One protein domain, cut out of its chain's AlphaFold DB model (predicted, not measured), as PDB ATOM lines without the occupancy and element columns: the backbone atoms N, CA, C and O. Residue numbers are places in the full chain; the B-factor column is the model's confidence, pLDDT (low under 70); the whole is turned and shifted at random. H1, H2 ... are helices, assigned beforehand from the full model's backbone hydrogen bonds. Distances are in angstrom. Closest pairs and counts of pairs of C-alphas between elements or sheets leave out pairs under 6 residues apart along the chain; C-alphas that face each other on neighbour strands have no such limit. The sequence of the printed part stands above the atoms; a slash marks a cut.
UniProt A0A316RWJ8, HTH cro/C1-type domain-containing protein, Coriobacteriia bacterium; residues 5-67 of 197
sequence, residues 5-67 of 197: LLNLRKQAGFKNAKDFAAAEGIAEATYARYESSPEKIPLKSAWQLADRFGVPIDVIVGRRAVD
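This is residues 5 to 67 of the 197 residues of the protein "HTH cro/C1-type domain-containing protein" of Coriobacteriia bacterium (UniProt A0A316RWJ8). Five short helices make two groups set side by side: the longest helix, H4, with the short H5 folded back on it, and a group of H1, H2 and H3 set steeply to one another, with H2 and H3 meeting near their first residues, at Lys 18 and Glu 28, in a wide open corner, and the beginning of H1 near the other end of H3. The two groups come together loosely, through H1 near the ends of H4 and H5, and the last printed residues, 61 to 67, lead away from H5 as a tail that adds to the length. The printed part has 63 residues with five named helices, H1 to H5 in order along the chain, and no named strand; its class is all helix. The whole is compact, with a radius of gyration of the C-alphas of 10.9 A, yet elongated, spanning 34 by 21 by 18 A.

H4, residues 43 to 53, is 15.3 A long from first to last C-alpha and begins at C-alpha 43 (47.924, -47.748, 17.140). H5 follows at residues 57 to 60, 5.1 A long, and ends at C-alpha 60 (41.036, -42.847, 11.216). H3 is residues 28 to 36, 12.4 A long. H2 is residues 17 to 23, 10.0 A long. H1, residues 5 to 11, is 9.7 A long and begins at C-alpha 5 (36.360, -39.299, 13.089).

H4 and H5 touch, the closest C-alphas being those of Ala 50 and Ile 57, 5.2 A apart. H1 is close to H4 but not clearly touching, with C-alphas of Leu 8 and Phe 53 closest at 7.0 A; they run the same way at a shallow tilt of 18 degrees. H1 is also close to H5 but not clearly touching, with C-alphas of Leu 5 and Ile 60 closest at 6.2 A. H1 and H3 only just touch, with 3 pairs of C-alphas within 8 A, the closest Leu 5 and Glu 35 at 5.6 A; they are about perpendicular at 77 degrees. H2 and H3 touch, closest at the C-alphas of Lys 18 and Glu 28, 5.2 A apart, at a steep tilt of 56 degrees, opposite ways. H1 and H2 are close but not clearly touching, their closest C-alphas, Arg 9 and Phe 20, being 7.2 A apart. H3 and H4 are apart, as are H2 and H4, H2 and H5, and H3 and H5. In H1, H2, H3 and H4 every O i to N i+4 pair is within hydrogen-bond range; H5 is too short for such a pair.

The two C-alphas farthest apart are those of Ala 22 and Asp 67, at 34.9 A. The printed part has no cut. The links H1 to H2, H2 to H3 and H4 to H5 are tight, and H3 to H4 is short; no link is long. Mean pLDDT of the printed part is 85.9, and residues 65 to 66 are under 70.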
ATOM      1  N   LEU A   5      37.039 -38.649  11.968       84.06
ATOM      2  CA  LEU A   5      36.360 -39.299  13.089       84.06
ATOM      3  C   LEU A   5      35.038 -38.631  13.478       84.06
ATOM      4  O   LEU A   5      34.060 -39.333  13.721       84.06
ATOM      5  N   LEU A   6      34.960 -37.297  13.467       86.38
ATOM      6  CA  LEU A   6      33.714 -36.597  13.777       86.38
ATOM      7  C   LEU A   6      32.623 -36.875  12.729       86.38
ATOM      8  O   LEU A   6      31.443 -36.982  13.070       86.38
ATOM      9  N   ASN A   7      33.001 -37.012  11.458       86.19
ATOM     10  CA  ASN A   7      32.063 -37.386  10.399       86.19
ATOM     11  C   ASN A   7      31.624 -38.853  10.531       86.19
ATOM     12  O   ASN A   7      30.426 -39.125  10.456       86.19
ATOM     13  N   LEU A   8      32.560 -39.770  10.799       86.75
ATOM     14  CA  LEU A   8      32.271 -41.195  11.004       86.75
ATOM     15  C   LEU A   8      31.358 -41.426  12.211       86.75
ATOM     16  O   LEU A   8      30.381 -42.166  12.118       86.75
ATOM     17  N   ARG A   9      31.595 -40.720  13.319       89.25
ATOM     18  CA  ARG A   9      30.726 -40.773  14.497       89.25
ATOM     19  C   ARG A   9      29.295 -40.341  14.182       89.25
ATOM     20  O   ARG A   9      28.345 -40.993  14.610       89.25
ATOM     21  N   LYS A  10      29.134 -39.241  13.440       88.38
ATOM     22  CA  LYS A  10      27.812 -38.751  13.022       88.38
ATOM     23  C   LYS A  10      27.114 -39.737  12.087       88.38
ATOM     24  O   LYS A  10      25.919 -39.956  12.245       88.38
ATOM     25  N   GLN A  11      27.849 -40.343  11.152       86.25
ATOM     26  CA  GLN A  11      27.329 -41.396  10.269       86.25
ATOM     27  C   GLN A  11      26.904 -42.644  11.049       86.25
ATOM     28  O   GLN A  11      25.879 -43.236  10.734       86.25
ATOM     29  N   ALA A  12      27.625 -42.986  12.117       83.94
ATOM     30  CA  ALA A  12      27.256 -44.054  13.041       83.94
ATOM     31  C   ALA A  12      26.063 -43.703  13.959       83.94
ATOM     32  O   ALA A  12      25.682 -44.510  14.803       83.94
ATOM     33  N   GLY A  13      25.459 -42.515  13.814       87.38
ATOM     34  CA  GLY A  13      24.246 -42.110  14.529       87.38
ATOM     35  C   GLY A  13      24.477 -41.427  15.879       87.38
ATOM     36  O   GLY A  13      23.513 -41.050  16.547       87.38
ATOM     37  N   PHE A  14      25.728 -41.201  16.283       87.38
ATOM     38  CA  PHE A  14      26.041 -40.575  17.567       87.38
ATOM     39  C   PHE A  14      26.123 -39.054  17.436       87.38
ATOM     40  O   PHE A  14      26.951 -38.508  16.700       87.38
ATOM     41  N   LYS A  15      25.286 -38.337  18.194       82.88
ATOM     42  CA  LYS A  15      25.204 -36.867  18.137       82.88
ATOM     43  C   LYS A  15      26.385 -36.184  18.824       82.88
ATOM     44  O   LYS A  15      26.890 -35.183  18.312       82.88
ATOM     45  N   ASN A  16      26.882 -36.747  19.920       86.50
ATOM     46  CA  ASN A  16      27.981 -36.191  20.707       86.50
ATOM     47  C   ASN A  16      29.122 -37.223  20.885       86.50
ATOM     48  O   ASN A  16      28.948 -38.420  20.658       86.50
ATOM     49  N   ALA A  17      30.312 -36.732  21.243       83.44
ATOM     50  CA  ALA A  17      31.498 -37.554  21.501       83.44
ATOM     51  C   ALA A  17      31.340 -38.428  22.756       83.44
ATOM     52  O   ALA A  17      31.862 -39.536  22.809       83.44
ATOM     53  N   LYS A  18      30.581 -37.937  23.741       86.75
ATOM     54  CA  LYS A  18      30.315 -38.606  25.013       86.75
ATOM     55  C   LYS A  18      29.572 -39.929  24.847       86.75
ATOM     56  O   LYS A  18      30.006 -40.931  25.403       86.75
ATOM     57  N   ASP A  19      28.494 -39.938  24.067       87.25
ATOM     58  CA  ASP A  19      27.654 -41.119  23.853       87.25
ATOM     59  C   ASP A  19      28.437 -42.200  23.103       87.25
ATOM     60  O   ASP A  19      28.348 -43.379  23.440       87.25
ATOM     61  N   PHE A  20      29.261 -41.796  22.130       87.31
ATOM     62  CA  PHE A  20      30.148 -42.719  21.424       87.31
ATOM     63  C   PHE A  20      31.233 -43.282  22.350       87.31
ATOM     64  O   PHE A  20      31.430 -44.490  22.417       87.31
ATOM     65  N   ALA A  21      31.912 -42.417  23.107       88.06
ATOM     66  CA  ALA A  21      32.966 -42.833  24.024       88.06
ATOM     67  C   ALA A  21      32.431 -43.793  25.104       88.06
ATOM     68  O   ALA A  21      33.067 -44.804  25.391       88.06
ATOM     69  N   ALA A  22      31.229 -43.535  25.633       87.31
ATOM     70  CA  ALA A  22      30.556 -44.422  26.578       87.31
ATOM     71  C   ALA A  22      30.210 -45.789  25.964       87.31
ATOM     72  O   ALA A  22      30.409 -46.810  26.620       87.31
ATOM     73  N   ALA A  23      29.735 -45.818  24.715       85.44
ATOM     74  CA  ALA A  23      29.419 -47.060  24.009       85.44
ATOM     75  C   ALA A  23      30.666 -47.921  23.733       85.44
ATOM     76  O   ALA A  23      30.597 -49.143  23.812       85.44
ATOM     77  N   GLU A  24      31.805 -47.286  23.452       83.00
ATOM     78  CA  GLU A  24      33.070 -47.965  23.138       83.00
ATOM     79  C   GLU A  24      33.969 -48.182  24.373       83.00
ATOM     80  O   GLU A  24      35.070 -48.721  24.261       83.00
ATOM     81  N   GLY A  25      33.533 -47.756  25.565       83.94
ATOM     82  CA  GLY A  25      34.308 -47.889  26.805       83.94
ATOM     83  C   GLY A  25      35.565 -47.010  26.862       83.94
ATOM     84  O   GLY A  25      36.513 -47.318  27.586       83.94
ATOM     85  N   ILE A  26      35.595 -45.914  26.102       87.44
ATOM     86  CA  ILE A  26      36.697 -44.949  26.053       87.44
ATOM     87  C   ILE A  26      36.328 -43.739  26.921       87.44
ATOM     88  O   ILE A  26      35.183 -43.297  26.956       87.44
ATOM     89  N   ALA A  27      37.300 -43.149  27.618       89.25
ATOM     90  CA  ALA A  27      37.060 -41.891  28.321       89.25
ATOM     91  C   ALA A  27      36.730 -40.763  27.323       89.25
ATOM     92  O   ALA A  27      37.448 -40.571  26.342       89.25
ATOM     93  N   GLU A  28      35.691 -39.969  27.601       88.94
ATOM     94  CA  GLU A  28      35.230 -38.873  26.730       88.94
ATOM     95  C   GLU A  28      36.371 -37.923  26.330       88.94
ATOM     96  O   GLU A  28      36.559 -37.632  25.150       88.94
ATOM     97  N   ALA A  29      37.193 -37.505  27.297       87.62
ATOM     98  CA  ALA A  29      38.338 -36.628  27.052       87.62
ATOM     99  C   ALA A  29      39.389 -37.263  26.123       87.62
ATOM    100  O   ALA A  29      40.045 -36.562  25.351       87.62
ATOM    101  N   THR A  30      39.546 -38.586  26.179       88.31
ATOM    102  CA  THR A  30      40.456 -39.338  25.310       88.31
ATOM    103  C   THR A  30      39.912 -39.397  23.889       88.31
ATOM    104  O   THR A  30      40.644 -39.109  22.947       88.31
ATOM    105  N   TYR A  31      38.620 -39.685  23.723       86.94
ATOM    106  CA  TYR A  31      38.002 -39.721  22.400       86.94
ATOM    107  C   TYR A  31      37.932 -38.328  21.748       86.94
ATOM    108  O   TYR A  31      38.251 -38.180  20.571       86.94
ATOM    109  N   ALA A  32      37.636 -37.279  22.517       87.06
ATOM    110  CA  ALA A  32      37.674 -35.901  22.024       87.06
ATOM    111  C   ALA A  32      39.079 -35.490  21.538       87.06
ATOM    112  O   ALA A  32      39.206 -34.766  20.552       87.06
ATOM    113  N   ARG A  33      40.145 -35.984  22.190       87.50
ATOM    114  CA  ARG A  33      41.533 -35.811  21.717       87.50
ATOM    115  C   ARG A  33      41.803 -36.556  20.414       87.50
ATOM    116  O   ARG A  33      42.559 -36.057  19.591       87.50
ATOM    117  N   TYR A  34      41.199 -37.724  20.214       89.31
ATOM    118  CA  TYR A  34      41.308 -38.454  18.949       89.31
ATOM    119  C   TYR A  34      40.607 -37.707  17.814       89.31
ATOM    120  O   TYR A  34      41.156 -37.598  16.722       89.31
ATOM    121  N   GLU A  35      39.437 -37.119  18.081       85.38
ATOM    122  CA  GLU A  35      38.756 -36.268  17.103       85.38
ATOM    123  C   GLU A  35      39.551 -34.997  16.768       85.38
ATOM    124  O   GLU A  35      39.434 -34.512  15.649       85.38
ATOM    125  N   SER A  36      40.343 -34.433  17.684       86.19
ATOM    126  CA  SER A  36      41.102 -33.200  17.422       86.19
ATOM    127  C   SER A  36      42.525 -33.425  16.902       86.19
ATOM    128  O   SER A  36      43.048 -32.572  16.186       86.19
ATOM    129  N   SER A  37      43.153 -34.550  17.243       85.81
ATOM    130  CA  SER A  37      44.526 -34.912  16.860       85.81
ATOM    131  C   SER A  37      44.599 -36.389  16.441       85.81
ATOM    132  O   SER A  37      45.130 -37.223  17.188       85.81
ATOM    133  N   PRO A  38      44.036 -36.742  15.270       83.44
ATOM    134  CA  PRO A  38      43.948 -38.127  14.808       83.44
ATOM    135  C   PRO A  38      45.317 -38.793  14.578       83.44
ATOM    136  O   PRO A  38      45.446 -40.009  14.692       83.44
ATOM    137  N   GLU A  39      46.374 -38.014  14.353       81.19
ATOM    138  CA  GLU A  39      47.752 -38.491  14.210       81.19
ATOM    139  C   GLU A  39      48.381 -38.986  15.524       81.19
ATOM    140  O   GLU A  39      49.403 -39.670  15.508       81.19
ATOM    141  N   LYS A  40      47.782 -38.646  16.675       85.75
ATOM    142  CA  LYS A  40      48.267 -39.025  18.016       85.75
ATOM    143  C   LYS A  40      47.512 -40.207  18.618       85.75
ATOM    144  O   LYS A  40      47.736 -40.546  19.783       85.75
ATOM    145  N   ILE A  41      46.597 -40.814  17.865       87.62
ATOM    146  CA  ILE A  41      45.843 -41.977  18.327       87.62
ATOM    147  C   ILE A  41      46.822 -43.150  18.495       87.62
ATOM    148  O   ILE A  41      47.529 -43.493  17.547       87.62
ATOM    149  N   PRO A  42      46.879 -43.798  19.674       89.81
ATOM    150  CA  PRO A  42      47.658 -45.018  19.844       89.81
ATOM    151  C   PRO A  42      47.226 -46.082  18.830       89.81
ATOM    152  O   PRO A  42      46.030 -46.293  18.636       89.81
ATOM    153  N   LEU A  43      48.185 -46.799  18.233       88.75
ATOM    154  CA  LEU A  43      47.924 -47.748  17.140       88.75
ATOM    155  C   LEU A  43      46.807 -48.753  17.467       88.75
ATOM    156  O   LEU A  43      45.921 -48.981  16.650       88.75
ATOM    157  N   LYS A  44      46.805 -49.297  18.690       89.88
ATOM    158  CA  LYS A  44      45.774 -50.236  19.157       89.88
ATOM    159  C   LYS A  44      44.367 -49.628  19.100       89.88
ATOM    160  O   LYS A  44      43.446 -50.276  18.617       89.88
ATOM    161  N   SER A  45      44.212 -48.387  19.562       88.56
ATOM    162  CA  SER A  45      42.934 -47.672  19.521       88.56
ATOM    163  C   SER A  45      42.536 -47.327  18.083       88.56
ATOM    164  O   SER A  45      41.362 -47.398  17.739       88.56
ATOM    165  N   ALA A  46      43.505 -46.989  17.229       90.00
ATOM    166  CA  ALA A  46      43.252 -46.701  15.820       90.00
ATOM    167  C   ALA A  46      42.723 -47.934  15.065       90.00
ATOM    168  O   ALA A  46      41.770 -47.797  14.304       90.00
ATOM    169  N   TRP A  47      43.278 -49.129  15.314       90.44
ATOM    170  CA  TRP A  47      42.760 -50.389  14.761       90.44
ATOM    171  C   TRP A  47      41.339 -50.687  15.225       90.44
ATOM    172  O   TRP A  47      40.474 -50.944  14.400       90.44
ATOM    173  N   GLN A  48      41.072 -50.570  16.526       89.38
ATOM    174  CA  GLN A  48      39.735 -50.831  17.065       89.38
ATOM    175  C   GLN A  48      38.675 -49.908  16.453       89.38
ATOM    176  O   GLN A  48      37.594 -50.361  16.088       89.38
ATOM    177  N   LEU A  49      38.995 -48.621  16.294       88.81
ATOM    178  CA  LEU A  49      38.102 -47.667  15.638       88.81
ATOM    179  C   LEU A  49      37.947 -47.973  14.139       88.81
ATOM    180  O   LEU A  49      36.838 -47.880  13.620       88.81
ATOM    181  N   ALA A  50      39.025 -48.357  13.450       90.88
ATOM    182  CA  ALA A  50      38.993 -48.739  12.037       90.88
ATOM    183  C   ALA A  50      38.066 -49.939  11.795       90.88
ATOM    184  O   ALA A  50      37.158 -49.851  10.968       90.88
ATOM    185  N   ASP A  51      38.223 -51.005  12.583       89.56
ATOM    186  CA  ASP A  51      37.380 -52.203  12.521       89.56
ATOM    187  C   ASP A  51      35.919 -51.869  12.847       89.56
ATOM    188  O   ASP A  51      34.999 -52.329  12.169       89.56
ATOM    189  N   ARG A  52      35.692 -51.011  13.851       86.44
ATOM    190  CA  ARG A  52      34.348 -50.602  14.282       86.44
ATOM    191  C   ARG A  52      33.593 -49.817  13.215       86.44
ATOM    192  O   ARG A  52      32.394 -50.028  13.038       86.44
ATOM    193  N   PHE A  53      34.280 -48.896  12.546       87.69
ATOM    194  CA  PHE A  53      33.706 -48.081  11.477       87.69
ATOM    195  C   PHE A  53      33.764 -48.766  10.105       87.69
ATOM    196  O   PHE A  53      33.154 -48.263   9.164       87.69
ATOM    197  N   GLY A  54      34.468 -49.896   9.976       85.44
ATOM    198  CA  GLY A  54      34.648 -50.605   8.709       85.44
ATOM    199  C   GLY A  54      35.455 -49.805   7.683       85.44
ATOM    200  O   GLY A  54      35.196 -49.902   6.485       85.44
ATOM    201  N   VAL A  55      36.398 -48.978   8.140       87.75
ATOM    202  CA  VAL A  55      37.209 -48.098   7.285       87.75
ATOM    203  C   VAL A  55      38.699 -48.389   7.456       87.75
ATOM    204  O   VAL A  55      39.117 -48.807   8.534       87.75
ATOM    205  N   PRO A  56      39.537 -48.144   6.434       87.44
ATOM    206  CA  PRO A  56      40.976 -48.313   6.576       87.44
ATOM    207  C   PRO A  56      41.552 -47.364   7.634       87.44
ATOM    208  O   PRO A  56      41.119 -46.217   7.765       87.44
ATOM    209  N   ILE A  57      42.576 -47.833   8.356       88.38
ATOM    210  CA  ILE A  57      43.228 -47.080   9.439       88.38
ATOM    211  C   ILE A  57      43.697 -45.690   8.999       88.38
ATOM    212  O   ILE A  57      43.596 -44.749   9.783       88.38
ATOM    213  N   ASP A  58      44.134 -45.537   7.746       85.94
ATOM    214  CA  ASP A  58      44.562 -44.252   7.186       85.94
ATOM    215  C   ASP A  58      43.470 -43.174   7.311       85.94
ATOM    216  O   ASP A  58      43.774 -42.023   7.619       85.94
ATOM    217  N   VAL A  59      42.190 -43.549   7.185       85.69
ATOM    218  CA  VAL A  59      41.046 -42.638   7.361       85.69
ATOM    219  C   VAL A  59      40.909 -42.200   8.821       85.69
ATOM    220  O   VAL A  59      40.646 -41.027   9.085       85.69
ATOM    221  N   ILE A  60      41.122 -43.117   9.772       87.19
ATOM    222  CA  ILE A  60      41.036 -42.847  11.216       87.19
ATOM    223  C   ILE A  60      42.134 -41.887  11.664       87.19
ATOM    224  O   ILE A  60      41.855 -40.926  12.379       87.19
ATOM    225  N   VAL A  61      43.370 -42.119  11.215       86.31
ATOM    226  CA  VAL A  61      44.529 -41.290  11.587       86.31
ATOM    227  C   VAL A  61      44.661 -40.021  10.737       86.31
ATOM    228  O   VAL A  61      45.585 -39.236  10.932       86.31
ATOM    229  N   GLY A  62      43.738 -39.793   9.796       80.62
ATOM    230  CA  GLY A  62      43.735 -38.613   8.928       80.62
ATOM    231  C   GLY A  62      44.862 -38.600   7.890       80.62
ATOM    232  O   GLY A  62      45.214 -37.538   7.374       80.62
ATOM    233  N   ARG A  63      45.439 -39.763   7.574       80.62
ATOM    234  CA  ARG A  63      46.443 -39.913   6.523       80.62
ATOM    235  C   ARG A  63      45.751 -39.975   5.163       80.62
ATOM    236  O   ARG A  63      44.703 -40.595   4.996       80.62
ATOM    237  N   ARG A  64      46.350 -39.330   4.160       77.75
ATOM    238  CA  ARG A  64      45.867 -39.416   2.777       77.75
ATOM    239  C   ARG A  64      45.933 -40.871   2.314       77.75
ATOM    240  O   ARG A  64      46.983 -41.494   2.462       77.75
ATOM    241  N   ALA A  65      44.839 -41.367   1.735       69.19
ATOM    242  CA  ALA A  65      44.816 -42.681   1.106       69.19
ATOM    243  C   ALA A  65      45.955 -42.769   0.084       69.19
ATOM    244  O   ALA A  65      46.085 -41.906  -0.790       69.19
ATOM    245  N   VAL A  66      46.806 -43.777   0.243       69.88
ATOM    246  CA  VAL A  66      47.856 -44.070  -0.725       69.88
ATOM    247  C   VAL A  66      47.217 -44.885  -1.834       69.88
ATOM    248  O   VAL A  66      46.635 -45.939  -1.573       69.88
ATOM    249  N   ASP A  67      47.322 -44.401  -3.068       71.00
ATOM    250  CA  ASP A  67      46.923 -45.189  -4.224       71.00
ATOM    251  C   ASP A  67      47.964 -46.285  -4.476       71.00
ATOM    252  O   ASP A  67      48.964 -46.090  -5.167       71.00
TER     253      ASP A  67